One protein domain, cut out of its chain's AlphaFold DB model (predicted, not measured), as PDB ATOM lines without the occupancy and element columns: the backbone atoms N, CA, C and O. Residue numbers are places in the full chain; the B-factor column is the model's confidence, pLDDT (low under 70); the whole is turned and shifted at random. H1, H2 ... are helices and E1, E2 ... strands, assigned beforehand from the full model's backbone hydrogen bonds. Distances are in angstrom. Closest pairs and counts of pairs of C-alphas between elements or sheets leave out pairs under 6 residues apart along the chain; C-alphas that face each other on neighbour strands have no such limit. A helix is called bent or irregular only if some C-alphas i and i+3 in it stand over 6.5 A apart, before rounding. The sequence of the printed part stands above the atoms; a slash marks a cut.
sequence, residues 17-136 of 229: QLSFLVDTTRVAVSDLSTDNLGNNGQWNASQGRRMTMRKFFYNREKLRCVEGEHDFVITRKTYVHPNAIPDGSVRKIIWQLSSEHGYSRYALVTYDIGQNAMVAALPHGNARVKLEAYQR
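This is residues 17 to 136 of the 229 residues of an uncharacterized protein of Anisakis simplex (UniProt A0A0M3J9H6). One twisted antiparallel sheet, E1 E5 E4 E3 E2, makes the body; short H1 grazes it, and residues 125 to 130 stick out. The printed part has 120 residues, with E1, H1, E2, E3, E4 and E5 in that order, mostly strand, though under half are in named elements. It is loose, radius of gyration of the C-alphas 16.9 A, spanning 56 by 29 by 26 A.

E1, residues 17 to 23, begins at C-alpha 17 (20.961, 24.467, 5.249). H1 is 29 to 33, E2 52 to 58, E3 72 to 80 (26.3 A), E4 90 to 99 (30.4 A). E5, 102 to 113 (31.0 A), ends at (26.886, 26.571, 5.345) and bends by 71 degrees at residue 105.

E2 to E5 form a meander, each strand the antiparallel neighbour of the one before: N 54 and O 76 are 2.9 A apart, N 77 and O 94 2.9 A, N 93 and O 110 2.9 A. Edge strand E1 is antiparallel to E5, with N 20 and O 109 at 2.8 A. H1 grazes the sheet; its closest C-alphas to E4 are Leu 32 and Ile 94, 7.6 A. H1 is only just irregular, C-alphas 30 and 33 being 6.7 A apart; 0 of 1 O i to N i+4 and 1 of 2 O i to N i+3 pairs are within hydrogen-bond range.

The farthest C-alphas, Glu 61 and Val 129, are 58.0 A apart. The printed part has no cut; links H1 to E2 and E2 to E3 are long. pLDDT is under 70 at residues 36 to 41, 45 to 48 and 121 to 136.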
ATOM      1  N   GLN A  17      21.790  23.890   6.304       93.38
ATOM      2  CA  GLN A  17      20.961  24.467   5.249       93.38
ATOM      3  C   GLN A  17      19.681  25.019   5.855       93.38
ATOM      4  O   GLN A  17      18.920  24.295   6.494       93.38
ATOM      5  N   LEU A  18      19.445  26.314   5.661       92.56
ATOM      6  CA  LEU A  18      18.307  27.018   6.244       92.56
ATOM      7  C   LEU A  18      17.570  27.800   5.168       92.56
ATOM      8  O   LEU A  18      18.175  28.329   4.238       92.56
ATOM      9  N   SER A  19      16.252  27.884   5.306       94.69
ATOM     10  CA  SER A  19      15.380  28.626   4.399       94.69
ATOM     11  C   SER A  19      14.344  29.401   5.196       94.69
ATOM     12  O   SER A  19      13.695  28.853   6.083       94.69
ATOM     13  N   PHE A  20      14.176  30.673   4.857       93.88
ATOM     14  CA  PHE A  20      13.281  31.596   5.533       93.88
ATOM     15  C   PHE A  20      12.407  32.313   4.512       93.88
ATOM     16  O   PHE A  20      12.905  32.864   3.528       93.88
ATOM     17  N   LEU A  21      11.105  32.353   4.780       95.31
ATOM     18  CA  LEU A  21      10.180  33.251   4.098       95.31
ATOM     19  C   LEU A  21      10.137  34.570   4.867       95.31
ATOM     20  O   LEU A  21       9.777  34.598   6.042       95.31
ATOM     21  N   VAL A  22      10.519  35.661   4.209       94.06
ATOM     22  CA  VAL A  22      10.574  36.995   4.811       94.06
ATOM     23  C   VAL A  22       9.454  37.851   4.238       94.06
ATOM     24  O   VAL A  22       9.376  38.030   3.023       94.06
ATOM     25  N   ASP A  23       8.596  38.376   5.115       93.81
ATOM     26  CA  ASP A  23       7.516  39.299   4.753       93.81
ATOM     27  C   ASP A  23       8.081  40.704   4.479       93.81
ATOM     28  O   ASP A  23       8.496  41.416   5.399       93.81
ATOM     29  N   THR A  24       8.096  41.095   3.205       91.44
ATOM     30  CA  THR A  24       8.640  42.365   2.707       91.44
ATOM     31  C   THR A  24       7.711  43.553   2.949       91.44
ATOM     32  O   THR A  24       8.124  44.696   2.777       91.44
ATOM     33  N   THR A  25       6.482  43.323   3.426       90.06
ATOM     34  CA  THR A  25       5.621  44.413   3.925       90.06
ATOM     35  C   THR A  25       6.087  44.936   5.282       90.06
ATOM     36  O   THR A  25       5.718  46.033   5.688       90.06
ATOM     37  N   ARG A  26       6.906  44.149   5.991       88.56
ATOM     38  CA  ARG A  26       7.459  44.482   7.313       88.56
ATOM     39  C   ARG A  26       8.967  44.709   7.299       88.56
ATOM     40  O   ARG A  26       9.532  45.065   8.325       88.56
ATOM     41  N   VAL A  27       9.624  44.398   6.187       87.00
ATOM     42  CA  VAL A  27      11.077  44.437   6.033       87.00
ATOM     43  C   VAL A  27      11.374  45.016   4.664       87.00
ATOM     44  O   VAL A  27      10.960  44.442   3.656       87.00
ATOM     45  N   ALA A  28      12.117  46.118   4.605       86.69
ATOM     46  CA  ALA A  28      12.461  46.697   3.320       86.69
ATOM     47  C   ALA A  28      13.331  45.725   2.506       86.69
ATOM     48  O   ALA A  28      14.212  45.033   3.019       86.69
ATOM     49  N   VAL A  29      13.112  45.692   1.192       85.62
ATOM     50  CA  VAL A  29      13.852  44.812   0.274       85.62
ATOM     51  C   VAL A  29      15.368  45.056   0.321       85.62
ATOM     52  O   VAL A  29      16.145  44.112   0.158       85.62
ATOM     53  N   SER A  30      15.794  46.297   0.578       83.88
ATOM     54  CA  SER A  30      17.200  46.666   0.787       83.88
ATOM     55  C   SER A  30      17.847  45.897   1.939       83.88
ATOM     56  O   SER A  30      19.036  45.569   1.884       83.88
ATOM     57  N   ASP A  31      17.057  45.556   2.953       87.00
ATOM     58  CA  ASP A  31      17.554  45.044   4.224       87.00
ATOM     59  C   ASP A  31      17.704  43.525   4.209       87.00
ATOM     60  O   ASP A  31      18.455  42.983   5.008       87.00
ATOM     61  N   LEU A  32      17.100  42.832   3.236       87.81
ATOM     62  CA  LEU A  32      17.190  41.373   3.088       87.81
ATOM     63  C   LEU A  32      18.633  40.862   2.959       87.81
ATOM     64  O   LEU A  32      18.922  39.703   3.266       87.81
ATOM     65  N   SER A  33      19.540  41.709   2.470       83.81
ATOM     66  CA  SER A  33      20.967  41.392   2.359       83.81
ATOM     67  C   SER A  33      21.729  41.537   3.678       83.81
ATOM     68  O   SER A  33      22.784  40.927   3.821       83.81
ATOM     69  N   THR A  34      21.174  42.266   4.643       79.94
ATOM     70  CA  THR A  34      21.780  42.535   5.948       79.94
ATOM     71  C   THR A  34      21.564  41.351   6.877       79.94
ATOM     72  O   THR A  34      20.444  40.885   7.054       79.94
ATOM     73  N   ASP A  35      22.638  40.848   7.465       74.12
ATOM     74  CA  ASP A  35      22.614  39.887   8.564       74.12
ATOM     75  C   ASP A  35      23.905  40.042   9.385       74.12
ATOM     76  O   ASP A  35      24.705  40.946   9.128       74.12
ATOM     77  N   ASN A  36      24.084  39.180  10.386       68.44
ATOM     78  CA  ASN A  36      25.258  39.177  11.262       68.44
ATOM     79  C   ASN A  36      26.261  38.076  10.880       68.44
ATOM     80  O   ASN A  36      27.112  37.705  11.687       68.44
ATOM     81  N   LEU A  37      26.163  37.527   9.665       68.94
ATOM     82  CA  LEU A  37      27.005  36.418   9.247       68.94
ATOM     83  C   LEU A  37      28.375  36.965   8.819       68.94
ATOM     84  O   LEU A  37      28.568  37.382   7.678       68.94
ATOM     85  N   GLY A  38      29.312  36.988   9.770       58.16
ATOM     86  CA  GLY A  38      30.676  37.488   9.590       58.16
ATOM     87  C   GLY A  38      30.903  38.903  10.105       58.16
ATOM     88  O   GLY A  38      29.954  39.648  10.356       58.16
ATOM     89  N   ASN A  39      32.176  39.280  10.294       53.66
ATOM     90  CA  ASN A  39      32.490  40.567  10.909       53.66
ATOM     91  C   ASN A  39      31.905  41.710  10.070       53.66
ATOM     92  O   ASN A  39      32.203  41.866   8.885       53.66
ATOM     93  N   ASN A  40      31.013  42.456  10.707       59.56
ATOM     94  CA  ASN A  40      30.238  43.556  10.160       59.56
ATOM     95  C   ASN A  40      29.145  43.206   9.123       59.56
ATOM     96  O   ASN A  40      28.661  44.117   8.446       59.56
ATOM     97  N   GLY A  41      28.738  41.937   8.956       61.75
ATOM     98  CA  GLY A  41      27.684  41.557   7.995       61.75
ATOM     99  C   GLY A  41      28.037  41.914   6.544       61.75
ATOM    100  O   GLY A  41      27.188  42.352   5.753       61.75
ATOM    101  N   GLN A  42      29.330  41.858   6.208       72.12
ATOM    102  CA  GLN A  42      29.861  42.308   4.927       72.12
ATOM    103  C   GLN A  42      29.959  41.152   3.924       72.12
ATOM    104  O   GLN A  42      30.972  40.474   3.804       72.12
ATOM    105  N   TRP A  43      28.914  41.000   3.115       78.38
ATOM    106  CA  TRP A  43      28.865  40.016   2.028       78.38
ATOM    107  C   TRP A  43      29.638  40.403   0.759       78.38
ATOM    108  O   TRP A  43      29.759  39.590  -0.152       78.38
ATOM    109  N   ASN A  44      30.134  41.639   0.669       72.06
ATOM    110  CA  ASN A  44      30.909  42.134  -0.467       72.06
ATOM    111  C   ASN A  44      32.188  42.799   0.049       72.06
ATOM    112  O   ASN A  44      32.103  43.805   0.751       72.06
ATOM    113  N   ALA A  45      33.356  42.286  -0.329       66.50
ATOM    114  CA  ALA A  45      34.643  42.935  -0.071       66.50
ATOM    115  C   ALA A  45      35.149  43.648  -1.337       66.50
ATOM    116  O   ALA A  45      34.871  43.203  -2.451       66.50
ATOM    117  N   SER A  46      35.896  44.746  -1.175       62.75
ATOM    118  CA  SER A  46      36.488  45.505  -2.294       62.75
ATOM    119  C   SER A  46      37.413  44.641  -3.159       62.75
ATOM    120  O   SER A  46      37.393  44.777  -4.379       62.75
ATOM    121  N   GLN A  47      38.142  43.720  -2.523       62.47
ATOM    122  CA  GLN A  47      39.086  42.775  -3.133       62.47
ATOM    123  C   GLN A  47      38.574  41.316  -3.136       62.47
ATOM    124  O   GLN A  47      39.350  40.388  -3.333       62.47
ATOM    125  N   GLY A  48      37.280  41.084  -2.876       64.69
ATOM    126  CA  GLY A  48      36.708  39.736  -2.739       64.69
ATOM    127  C   GLY A  48      35.624  39.407  -3.764       64.69
ATOM    128  O   GLY A  48      35.311  40.192  -4.662       64.69
ATOM    129  N   ARG A  49      35.003  38.228  -3.612       73.19
ATOM    130  CA  ARG A  49      33.862  37.833  -4.450       73.19
ATOM    131  C   ARG A  49      32.697  38.797  -4.239       73.19
ATOM    132  O   ARG A  49      32.248  39.019  -3.117       73.19
ATOM    133  N   ARG A  50      32.201  39.351  -5.345       78.50
ATOM    134  CA  ARG A  50      30.998  40.186  -5.365       78.50
ATOM    135  C   ARG A  50      29.749  39.318  -5.475       78.50
ATOM    136  O   ARG A  50      29.769  38.250  -6.089       78.50
ATOM    137  N   MET A  51      28.648  39.825  -4.934       88.88
ATOM    138  CA  MET A  51      27.308  39.300  -5.177       88.88
ATOM    139  C   MET A  51      27.061  39.141  -6.683       88.88
ATOM    140  O   MET A  51      27.247  40.076  -7.461       88.88
ATOM    141  N   THR A  52      26.554  37.973  -7.076       91.81
ATOM    142  CA  THR A  52      26.067  37.732  -8.439       91.81
ATOM    143  C   THR A  52      24.545  37.791  -8.474       91.81
ATOM    144  O   THR A  52      23.869  37.325  -7.555       91.81
ATOM    145  N   MET A  53      23.988  38.365  -9.540       94.81
ATOM    146  CA  MET A  53      22.546  38.496  -9.730       94.81
ATOM    147  C   MET A  53      22.131  37.836 -11.042       94.81
ATOM    148  O   MET A  53      22.762  38.048 -12.073       94.81
ATOM    149  N   ARG A  54      21.061  37.042 -11.003       97.19
ATOM    150  CA  ARG A  54      20.416  36.470 -12.190       97.19
ATOM    151  C   ARG A  54      18.942  36.842 -12.192       97.19
ATOM    152  O   ARG A  54      18.307  36.801 -11.139       97.19
ATOM    153  N   LYS A  55      18.415  37.181 -13.365       97.62
ATOM    154  CA  LYS A  55      16.994  37.459 -13.585       97.62
ATOM    155  C   LYS A  55      16.376  36.346 -14.421       97.62
ATOM    156  O   LYS A  55      17.012  35.820 -15.333       97.62
ATOM    157  N   PHE A  56      15.145  35.995 -14.091       97.81
ATOM    158  CA  PHE A  56      14.315  35.066 -14.836       97.81
ATOM    159  C   PHE A  56      13.004  35.777 -15.148       97.81
ATOM    160  O   PHE A  56      12.357  36.297 -14.240       97.81
ATOM    161  N   PHE A  57      12.649  35.818 -16.424       98.19
ATOM    162  CA  PHE A  57      11.515  36.575 -16.935       98.19
ATOM    163  C   PHE A  57      10.354  35.633 -17.234       98.19
ATOM    164  O   PHE A  57      10.569  34.547 -17.784       98.19
ATOM    165  N   TYR A  58       9.149  36.036 -16.835       98.00
ATOM    166  CA  TYR A  58       7.924  35.276 -17.041       98.00
ATOM    167  C   TYR A  58       6.794  36.181 -17.528       98.00
ATOM    168  O   TYR A  58       6.623  37.291 -17.025       98.00
ATOM    169  N   ASN A  59       6.012  35.685 -18.480       97.06
ATOM    170  CA  ASN A  59       4.827  36.370 -18.989       97.06
ATOM    171  C   ASN A  59       3.594  36.114 -18.099       97.06
ATOM    172  O   ASN A  59       3.657  35.391 -17.094       97.06
ATOM    173  N   ARG A  60       2.451  36.681 -18.485       95.62
ATOM    174  CA  ARG A  60       1.170  36.563 -17.782       95.62
ATOM    175  C   ARG A  60       0.679  35.122 -17.647       95.62
ATOM    176  O   ARG A  60       0.076  34.772 -16.629       95.62
ATOM    177  N   GLU A  61       0.994  34.266 -18.616       96.69
ATOM    178  CA  GLU A  61       0.709  32.828 -18.591       96.69
ATOM    179  C   GLU A  61       1.696  32.027 -17.719       96.69
ATOM    180  O   GLU A  61       1.566  30.808 -17.605       96.69
ATOM    181  N   LYS A  62       2.648  32.696 -17.048       93.88
ATOM    182  CA  LYS A  62       3.690  32.104 -16.186       93.88
ATOM    183  C   LYS A  62       4.688  31.237 -16.956       93.88
ATOM    184  O   LYS A  62       5.343  30.367 -16.376       93.88
ATOM    185  N   LEU A  63       4.834  31.485 -18.253       97.00
ATOM    186  CA  LEU A  63       5.827  30.850 -19.107       97.00
ATOM    187  C   LEU A  63       7.096  31.693 -19.141       97.00
ATOM    188  O   LEU A  63       7.050  32.918 -19.054       97.00
ATOM    189  N   ARG A  64       8.245  31.023 -19.253       97.38
ATOM    190  CA  ARG A  64       9.541  31.696 -19.337       97.38
ATOM    191  C   ARG A  64       9.631  32.455 -20.661       97.38
ATOM    192  O   ARG A  64       9.406  31.861 -21.711       97.38
ATOM    193  N   CYS A  65      10.018  33.720 -20.605       97.19
ATOM    194  CA  CYS A  65      10.164  34.580 -21.777       97.19
ATOM    195  C   CYS A  65      11.486  35.365 -21.730       97.19
ATOM    196  O   CYS A  65      12.353  35.108 -20.884       97.19
ATOM    197  N   VAL A  66      11.668  36.272 -22.687       95.88
ATOM    198  CA  VAL A  66      12.830  37.164 -22.777       95.88
ATOM    199  C   VAL A  66      12.581  38.487 -22.046       95.88
ATOM    200  O   VAL A  66      11.460  38.833 -21.669       95.88
ATOM    201  N   GLU A  67      13.655  39.238 -21.815       94.44
ATOM    202  CA  GLU A  67      13.550  40.599 -21.290       94.44
ATOM    203  C   GLU A  67      12.763  41.483 -22.277       94.44
ATOM    204  O   GLU A  67      12.964  41.390 -23.484       94.44
ATOM    205  N   GLY A  68      11.846  42.311 -21.770       94.81
ATOM    206  CA  GLY A  68      10.923  43.125 -22.575       94.81
ATOM    207  C   GLY A  68       9.524  42.526 -22.788       94.81
ATOM    208  O   GLY A  68       8.578  43.290 -22.930       94.81
ATOM    209  N   GLU A  69       9.358  41.201 -22.724       95.44
ATOM    210  CA  GLU A  69       8.066  40.511 -22.950       95.44
ATOM    211  C   GLU A  69       7.489  39.881 -21.671       95.44
ATOM    212  O   GLU A  69       6.823  38.845 -21.699       95.44
ATOM    213  N   HIS A  70       7.827  40.440 -20.514       97.31
ATOM    214  CA  HIS A  70       7.535  39.836 -19.221       97.31
ATOM    215  C   HIS A  70       6.626  40.709 -18.373       97.31
ATOM    216  O   HIS A  70       6.780  41.924 -18.318       97.31
ATOM    217  N   ASP A  71       5.758  40.046 -17.623       96.94
ATOM    218  CA  ASP A  71       4.918  40.651 -16.592       96.94
ATOM    219  C   ASP A  71       5.544  40.464 -15.201       96.94
ATOM    220  O   ASP A  71       5.303  41.231 -14.265       96.94
ATOM    221  N   PHE A  72       6.388  39.436 -15.059       97.31
ATOM    222  CA  PHE A  72       7.010  39.044 -13.807       97.31
ATOM    223  C   PHE A  72       8.513  38.818 -13.970       97.31
ATOM    224  O   PHE A  72       8.985  38.211 -14.933       97.31
ATOM    225  N   VAL A  73       9.272  39.240 -12.961       97.88
ATOM    226  CA  VAL A  73      10.711  38.999 -12.853       97.88
ATOM    227  C   VAL A  73      11.000  38.286 -11.547       97.88
ATOM    228  O   VAL A  73      10.706  38.791 -10.465       97.88
ATOM    229  N   ILE A  74      11.647  37.130 -11.634       97.56
ATOM    230  CA  ILE A  74      12.271  36.481 -10.487       97.56
ATOM    231  C   ILE A  74      13.749  36.857 -10.486       97.56
ATOM    232  O   ILE A  74      14.492  36.539 -11.413       97.56
ATOM    233  N   THR A  75      14.198  37.519  -9.427       97.31
ATOM    234  CA  THR A  75      15.602  37.867  -9.212       97.31
ATOM    235  C   THR A  75      16.217  36.928  -8.183       97.31
ATOM    236  O   THR A  75      15.701  36.785  -7.077       97.31
ATOM    237  N   ARG A  76      17.361  36.332  -8.529       97.38
ATOM    238  CA  ARG A  76      18.212  35.547  -7.632       97.38
ATOM    239  C   ARG A  76      19.503  36.309  -7.362       97.38
ATOM    240  O   ARG A  76      20.320  36.461  -8.271       97.38
ATOM    241  N   LYS A  77      19.722  36.726  -6.117       95.06
ATOM    242  CA  LYS A  77      20.994  37.292  -5.642       95.06
ATOM    243  C   LYS A  77      21.749  36.217  -4.872       95.06
ATOM    244  O   LYS A  77      21.216  35.679  -3.909       95.06
ATOM    245  N   THR A  78      22.959  35.886  -5.308       93.94
ATOM    246  CA  THR A  78      23.828  34.895  -4.658       93.94
ATOM    247  C   THR A  78      25.023  35.607  -4.049       93.94
ATOM    248  O   THR A  78      25.777  36.279  -4.757       93.94
ATOM    249  N   TYR A  79      25.189  35.431  -2.746       91.44
ATOM    250  CA  TYR A  79      26.292  35.946  -1.956       91.44
ATOM    251  C   TYR A  79      27.165  34.782  -1.503       91.44
ATOM    252  O   TYR A  79      26.667  33.747  -1.055       91.44
ATOM    253  N   VAL A  80      28.472  34.971  -1.624       89.69
ATOM    254  CA  VAL A  80      29.492  34.056  -1.122       89.69
ATOM    255  C   VAL A  80      30.317  34.851  -0.130       89.69
ATOM    256  O   VAL A  80      30.799  35.927  -0.478       89.69
ATOM    257  N   HIS A  81      30.430  34.367   1.103       87.56
ATOM    258  CA  HIS A  81      31.078  35.140   2.149       87.56
ATOM    259  C   HIS A  81      32.595  35.252   1.875       87.56
ATOM    260  O   HIS A  81      33.247  34.219   1.713       87.56
ATOM    261  N   PRO A  82      33.179  36.466   1.834       84.44
ATOM    262  CA  PRO A  82      34.565  36.665   1.399       84.44
ATOM    263  C   PRO A  82      35.610  36.127   2.387       84.44
ATOM    264  O   PRO A  82      36.690  35.737   1.968       84.44
ATOM    265  N   ASN A  83      35.280  36.081   3.682       81.75
ATOM    266  CA  ASN A  83      36.194  35.629   4.744       81.75
ATOM    267  C   ASN A  83      35.800  34.259   5.319       81.75
ATOM    268  O   ASN A  83      36.103  33.960   6.475       81.75
ATOM    269  N   ALA A  84      35.024  33.477   4.565       86.19
ATOM    270  CA  ALA A  84      34.675  32.128   4.987       86.19
ATOM    271  C   ALA A  84      35.855  31.180   4.777       86.19
ATOM    272  O   ALA A  84      36.546  31.244   3.761       86.19
ATOM    273  N   ILE A  85      36.055  30.291   5.742       86.81
ATOM    274  CA  ILE A  85      37.073  29.248   5.719       86.81
ATOM    275  C   ILE A  85      36.341  27.918   5.920       86.81
ATOM    276  O   ILE A  85      35.707  27.760   6.962       86.81
ATOM    277  N   PRO A  86      36.403  26.974   4.961       90.25
ATOM    278  CA  PRO A  86      37.030  27.081   3.633       90.25
ATOM    279  C   PRO A  86      36.369  28.124   2.712       90.25
ATOM    280  O   PRO A  86      35.209  28.485   2.919       90.25
ATOM    281  N   ASP A  87      37.065  28.581   1.664       88.81
ATOM    282  CA  ASP A  87      36.477  29.523   0.700       88.81
ATOM    283  C   ASP A  87      35.196  28.950   0.072       88.81
ATOM    284  O   ASP A  87      35.092  27.769  -0.259       88.81
ATOM    285  N   GLY A  88      34.185  29.802  -0.072       89.25
ATOM    286  CA  GLY A  88      32.892  29.415  -0.620       89.25
ATOM    287  C   GLY A  88      32.022  28.549   0.289       89.25
ATOM    288  O   GLY A  88      30.897  28.252  -0.110       89.25
ATOM    289  N   SER A  89      32.487  28.172   1.483       91.38
ATOM    290  CA  SER A  89      31.739  27.319   2.418       91.38
ATOM    291  C   SER A  89      30.504  27.989   3.018       91.38
ATOM    292  O   SER A  89      29.618  27.291   3.489       91.38
ATOM    293  N   VAL A  90      30.411  29.318   2.975       90.62
ATOM    294  CA  VAL A  90      29.277  30.072   3.519       90.62
ATOM    295  C   VAL A  90      28.615  30.880   2.410       90.62
ATOM    296  O   VAL A  90      29.224  31.778   1.815       90.62
ATOM    297  N   ARG A  91      27.349  30.564   2.126       92.06
ATOM    298  CA  ARG A  91      26.561  31.194   1.064       92.06
ATOM    299  C   ARG A  91      25.199  31.645   1.561       92.06
ATOM    300  O   ARG A  91      24.570  30.991   2.387       92.06
ATOM    301  N   LYS A  92      24.720  32.732   0.965       92.12
ATOM    302  CA  LYS A  92      23.354  33.233   1.115       92.12
ATOM    303  C   LYS A  92      22.747  33.452  -0.258       92.12
ATOM    304  O   LYS A  92      23.380  34.035  -1.138       92.12
ATOM    305  N   ILE A  93      21.514  33.005  -0.461       94.88
ATOM    306  CA  ILE A  93      20.780  33.231  -1.709       94.88
ATOM    307  C   ILE A  93      19.434  33.855  -1.382       94.88
ATOM    308  O   ILE A  93      18.679  33.325  -0.571       94.88
ATOM    309  N   ILE A  94      19.138  34.971  -2.041       95.25
ATOM    310  CA  ILE A  94      17.872  35.689  -1.916       95.25
ATOM    311  C   ILE A  94      17.127  35.579  -3.239       95.25
ATOM    312  O   ILE A  94      17.643  35.986  -4.284       95.25
ATOM    313  N   TRP A  95      15.907  35.063  -3.177       97.75
ATOM    314  CA  TRP A  95      14.960  35.033  -4.281       97.75
ATOM    315  C   TRP A  95      13.852  36.047  -4.039       97.75
ATOM    316  O   TRP A  95      13.250  36.083  -2.964       97.75
ATOM    317  N   GLN A  96      13.584  36.867  -5.050       96.44
ATOM    318  CA  GLN A  96      12.550  37.892  -5.007       96.44
ATOM    319  C   GLN A  96      11.748  37.864  -6.297       96.44
ATOM    320  O   GLN A  96      12.329  37.822  -7.378       96.44
ATOM    321  N   LEU A  97      10.428  37.922  -6.172       95.81
ATOM    322  CA  LEU A  97       9.518  38.130  -7.289       95.81
ATOM    323  C   LEU A  97       9.136  39.611  -7.338       95.81
ATOM    324  O   LEU A  97       8.833  40.196  -6.298       95.81
ATOM    325  N   SER A  98       9.122  40.196  -8.526       95.25
ATOM    326  CA  SER A  98       8.601  41.538  -8.778       95.25
ATOM    327  C   SER A  98       7.761  41.572 -10.050       95.25
ATOM    328  O   SER A  98       8.019  40.808 -10.978       95.25
ATOM    329  N   SER A  99       6.795  42.479 -10.096       94.50
ATOM    330  CA  SER A  99       6.040  42.872 -11.288       94.50
ATOM    331  C   SER A  99       6.079  44.395 -11.444       94.50
ATOM    332  O   SER A  99       6.747  45.086 -10.670       94.50
ATOM    333  N   GLU A 100       5.333  44.937 -12.408       93.31
ATOM    334  CA  GLU A 100       5.123  46.387 -12.535       93.31
ATOM    335  C   GLU A 100       4.526  47.034 -11.270       93.31
ATOM    336  O   GLU A 100       4.774  48.204 -10.992       93.31
ATOM    337  N   HIS A 101       3.798  46.263 -10.456       91.62
ATOM    338  CA  HIS A 101       3.206  46.731  -9.200       91.62
ATOM    339  C   HIS A 101       4.185  46.688  -8.015       91.62
ATOM    340  O   HIS A 101       3.806  46.998  -6.886       91.62
ATOM    341  N   GLY A 102       5.438  46.293  -8.249       91.19
ATOM    342  CA  GLY A 102       6.481  46.208  -7.234       91.19
ATOM    343  C   GLY A 102       6.811  44.777  -6.816       91.19
ATOM    344  O   GLY A 102       6.609  43.814  -7.557       91.19
ATOM    345  N   TYR A 103       7.399  44.633  -5.630       92.31
ATOM    346  CA  TYR A 103       7.835  43.336  -5.114       92.31
ATOM    347  C   TYR A 103       6.672  42.530  -4.533       92.31
ATOM    348  O   TYR A 103       5.781  43.066  -3.877       92.31
ATOM    349  N   SER A 104       6.731  41.212  -4.712       92.94
ATOM    350  CA  SER A 104       5.865  40.279  -3.998       92.94
ATOM    351  C   SER A 104       6.074  40.387  -2.487       92.94
ATOM    352  O   SER A 104       7.177  40.678  -2.009       92.94
ATOM    353  N   ARG A 105       5.010  40.080  -1.736       94.12
ATOM    354  CA  ARG A 105       4.974  40.118  -0.268       94.12
ATOM    355  C   ARG A 105       6.060  39.272   0.389       94.12
ATOM    356  O   ARG A 105       6.487  39.590   1.492       94.12
ATOM    357  N   TYR A 106       6.481  38.180  -0.240       95.81
ATOM    358  CA  TYR A 106       7.469  37.283   0.344       95.81
ATOM    359  C   TYR A 106       8.733  37.212  -0.503       95.81
ATOM    360  O   TYR A 106       8.681  37.040  -1.722       95.81
ATOM    361  N   ALA A 107       9.874  37.287   0.177       96.31
ATOM    362  CA  ALA A 107      11.166  36.881  -0.351       96.31
ATOM    363  C   ALA A 107      11.588  35.556   0.295       96.31
ATOM    364  O   ALA A 107      11.322  35.323   1.475       96.31
ATOM    365  N   LEU A 108      12.274  34.706  -0.466       96.75
ATOM    366  CA  LEU A 108      12.899  33.498   0.069       96.75
ATOM    367  C   LEU A 108      14.385  33.778   0.288       96.75
ATOM    368  O   LEU A 108      15.118  34.054  -0.662       96.75
ATOM    369  N   VAL A 109      14.825  33.693   1.538       95.00
ATOM    370  CA  VAL A 109      16.230  33.821   1.928       95.00
ATOM    371  C   VAL A 109      16.721  32.455   2.368       95.00
ATOM    372  O   VAL A 109      16.147  31.845   3.264       95.00
ATOM    373  N   THR A 110      17.786  31.976   1.742       94.62
ATOM    374  CA  THR A 110      18.387  30.678   2.053       94.62
ATOM    375  C   THR A 110      19.843  30.850   2.440       94.62
ATOM    376  O   THR A 110      20.525  31.730   1.907       94.62
ATOM    377  N   TYR A 111      20.302  30.004   3.352       93.06
ATOM    378  CA  TYR A 111      21.688  29.907   3.776       93.06
ATOM    379  C   TYR A 111      22.169  28.479   3.563       93.06
ATOM    380  O   TYR A 111      21.445  27.527   3.854       93.06
ATOM    381  N   ASP A 112      23.385  28.355   3.054       93.69
ATOM    382  CA  ASP A 112      24.069  27.089   2.821       93.69
ATOM    383  C   ASP A 112      25.473  27.216   3.408       93.69
ATOM    384  O   ASP A 112      26.296  28.003   2.926       93.69
ATOM    385  N   ILE A 113      25.688  26.514   4.515       92.19
ATOM    386  CA  ILE A 113      26.886  26.571   5.345       92.19
ATOM    387  C   ILE A 113      27.492  25.171   5.342       92.19
ATOM    388  O   ILE A 113      26.864  24.204   5.768       92.19
ATOM    389  N   GLY A 114      28.710  25.054   4.830       92.69
ATOM    390  CA  GLY A 114      29.437  23.796   4.745       92.69
ATOM    391  C   GLY A 114      29.843  23.253   6.113       92.69
ATOM    392  O   GLY A 114      29.723  23.917   7.140       92.69
ATOM    393  N   GLN A 115      30.355  22.027   6.113       92.56
ATOM    394  CA  GLN A 115      31.006  21.447   7.281       92.56
ATOM    395  C   GLN A 115      32.355  22.127   7.538       92.56
ATOM    396  O   GLN A 115      33.046  22.502   6.588       92.56
ATOM    397  N   ASN A 116      32.739  22.255   8.809       90.88
ATOM    398  CA  ASN A 116      33.942  22.953   9.266       90.88
ATOM    399  C   ASN A 116      34.017  24.406   8.778       90.88
ATOM    400  O   ASN A 116      35.099  24.989   8.716       90.88
ATOM    401  N   ALA A 117      32.875  24.985   8.405       90.31
ATOM    402  CA  ALA A 117      32.796  26.351   7.942       90.31
ATOM    403  C   ALA A 117      32.911  27.286   9.142       90.31
ATOM    404  O   ALA A 117      32.218  27.131  10.146       90.31
ATOM    405  N   MET A 118      33.759  28.292   9.020       87.00
ATOM    406  CA  MET A 118      33.837  29.393   9.967       87.00
ATOM    407  C   MET A 118      34.038  30.701   9.223       87.00
ATOM    408  O   MET A 118      34.532  30.731   8.096       87.00
ATOM    409  N   VAL A 119      33.686  31.802   9.874       81.75
ATOM    410  CA  VAL A 119      34.002  33.137   9.381       81.75
ATOM    411  C   VAL A 119      34.957  33.798  10.358       81.75
ATOM    412  O   VAL A 119      34.620  34.002  11.524       81.75
ATOM    413  N   ALA A 120      36.159  34.130   9.887       71.56
ATOM    414  CA  ALA A 120      37.143  34.808  10.718       71.56
ATOM    415  C   ALA A 120      36.633  36.204  11.119       71.56
ATOM    416  O   ALA A 120      36.194  36.998  10.280       71.56
ATOM    417  N   ALA A 121      36.694  36.514  12.413       64.19
ATOM    418  CA  ALA A 121      36.340  37.828  12.925       64.19
ATOM    419  C   ALA A 121      37.474  38.823  12.616       64.19
ATOM    420  O   ALA A 121      38.483  38.854  13.309       64.19
ATOM    421  N   LEU A 122      37.309  39.658  11.584       61.19
ATOM    422  CA  LEU A 122      38.246  40.747  11.271       61.19
ATOM    423  C   LEU A 122      37.883  42.039  12.018       61.19
ATOM    424  O   LEU A 122      36.781  42.534  11.787       61.19
ATOM    425  N   PRO A 123      38.739  42.595  12.893       56.31
ATOM    426  CA  PRO A 123      38.418  43.817  13.630       56.31
ATOM    427  C   PRO A 123      37.961  44.923  12.673       56.31
ATOM    428  O   PRO A 123      38.518  45.095  11.586       56.31
ATOM    429  N   HIS A 124      36.915  45.662  13.052       55.75
ATOM    430  CA  HIS A 124      36.465  46.801  12.259       55.75
ATOM    431  C   HIS A 124      37.645  47.770  12.111       55.75
ATOM    432  O   HIS A 124      38.230  48.151  13.117       55.75
ATOM    433  N   GLY A 125      38.000  48.161  10.879       54.06
ATOM    434  CA  GLY A 125      39.225  48.930  10.592       54.06
ATOM    435  C   GLY A 125      39.420  50.218  11.408       54.06
ATOM    436  O   GLY A 125      40.548  50.676  11.548       54.06
ATOM    437  N   ASN A 126      38.352  50.756  12.012       55.53
ATOM    438  CA  ASN A 126      38.393  51.955  12.857       55.53
ATOM    439  C   ASN A 126      38.330  51.657  14.369       55.53
ATOM    440  O   ASN A 126      38.449  52.561  15.193       55.53
ATOM    441  N   ALA A 127      38.123  50.403  14.769       52.84
ATOM    442  CA  ALA A 127      38.025  49.992  16.161       52.84
ATOM    443  C   ALA A 127      39.406  49.574  16.677       52.84
ATOM    444  O   ALA A 127      39.728  48.393  16.739       52.84
ATOM    445  N   ARG A 128      40.217  50.545  17.108       50.28
ATOM    446  CA  ARG A 128      41.494  50.252  17.784       50.28
ATOM    447  C   ARG A 128      41.325  49.515  19.128       50.28
ATOM    448  O   ARG A 128      42.307  48.994  19.638       50.28
ATOM    449  N   VAL A 129      40.111  49.467  19.706       51.69
ATOM    450  CA  VAL A 129      39.875  48.961  21.082       51.69
ATOM    451  C   VAL A 129      38.594  48.113  21.254       51.69
ATOM    452  O   VAL A 129      38.446  47.429  22.263       51.69
ATOM    453  N   LYS A 130      37.647  48.092  20.300       49.66
ATOM    454  CA  LYS A 130      36.392  47.325  20.467       49.66
ATOM    455  C   LYS A 130      36.519  45.893  19.938       49.66
ATOM    456  O   LYS A 130      36.607  45.680  18.735       49.66
ATOM    457  N   LEU A 131      36.466  44.928  20.861       52.34
ATOM    458  CA  LEU A 131      36.378  43.477  20.608       52.34
ATOM    459  C   LEU A 131      34.944  42.995  20.296       52.34
ATOM    460  O   LEU A 131      34.729  41.827  19.950       52.34
ATOM    461  N   GLU A 132      33.955  43.877  20.450       55.66
ATOM    462  CA  GLU A 132      32.555  43.596  20.135       55.66
ATOM    463  C   GLU A 132      32.358  43.504  18.618       55.66
ATOM    464  O   GLU A 132      32.869  44.329  17.857       55.66
ATOM    465  N   ALA A 133      31.611  42.491  18.171       55.12
ATOM    466  CA  ALA A 133      31.254  42.356  16.765       55.12
ATOM    467  C   ALA A 133      30.361  43.536  16.351       55.12
ATOM    468  O   ALA A 133      29.378  43.845  17.025       55.12
ATOM    469  N   TYR A 134      30.689  44.204  15.244       58.91
ATOM    470  CA  TYR A 134      29.850  45.280  14.723       58.91
ATOM    471  C   TYR A 134      28.505  44.716  14.273       58.91
ATOM    472  O   TYR A 134      28.434  43.891  13.358       58.91
ATOM    473  N   GLN A 135      27.431  45.221  14.868       63.91
ATOM    474  CA  GLN A 135      26.089  44.955  14.383       63.91
ATOM    475  C   GLN A 135      25.764  45.930  13.252       63.91
ATOM    476  O   GLN A 135      25.684  47.148  13.449       63.91
ATOM    477  N   ARG A 136      25.587  45.396  12.043       68.88
ATOM    478  CA  ARG A 136      25.276  46.216  10.875       68.88
ATOM    479  C   ARG A 136      23.862  46.772  10.989       68.88
ATOM    480  O   ARG A 136      22.899  46.019  11.100       68.88
TER     481      ARG A 136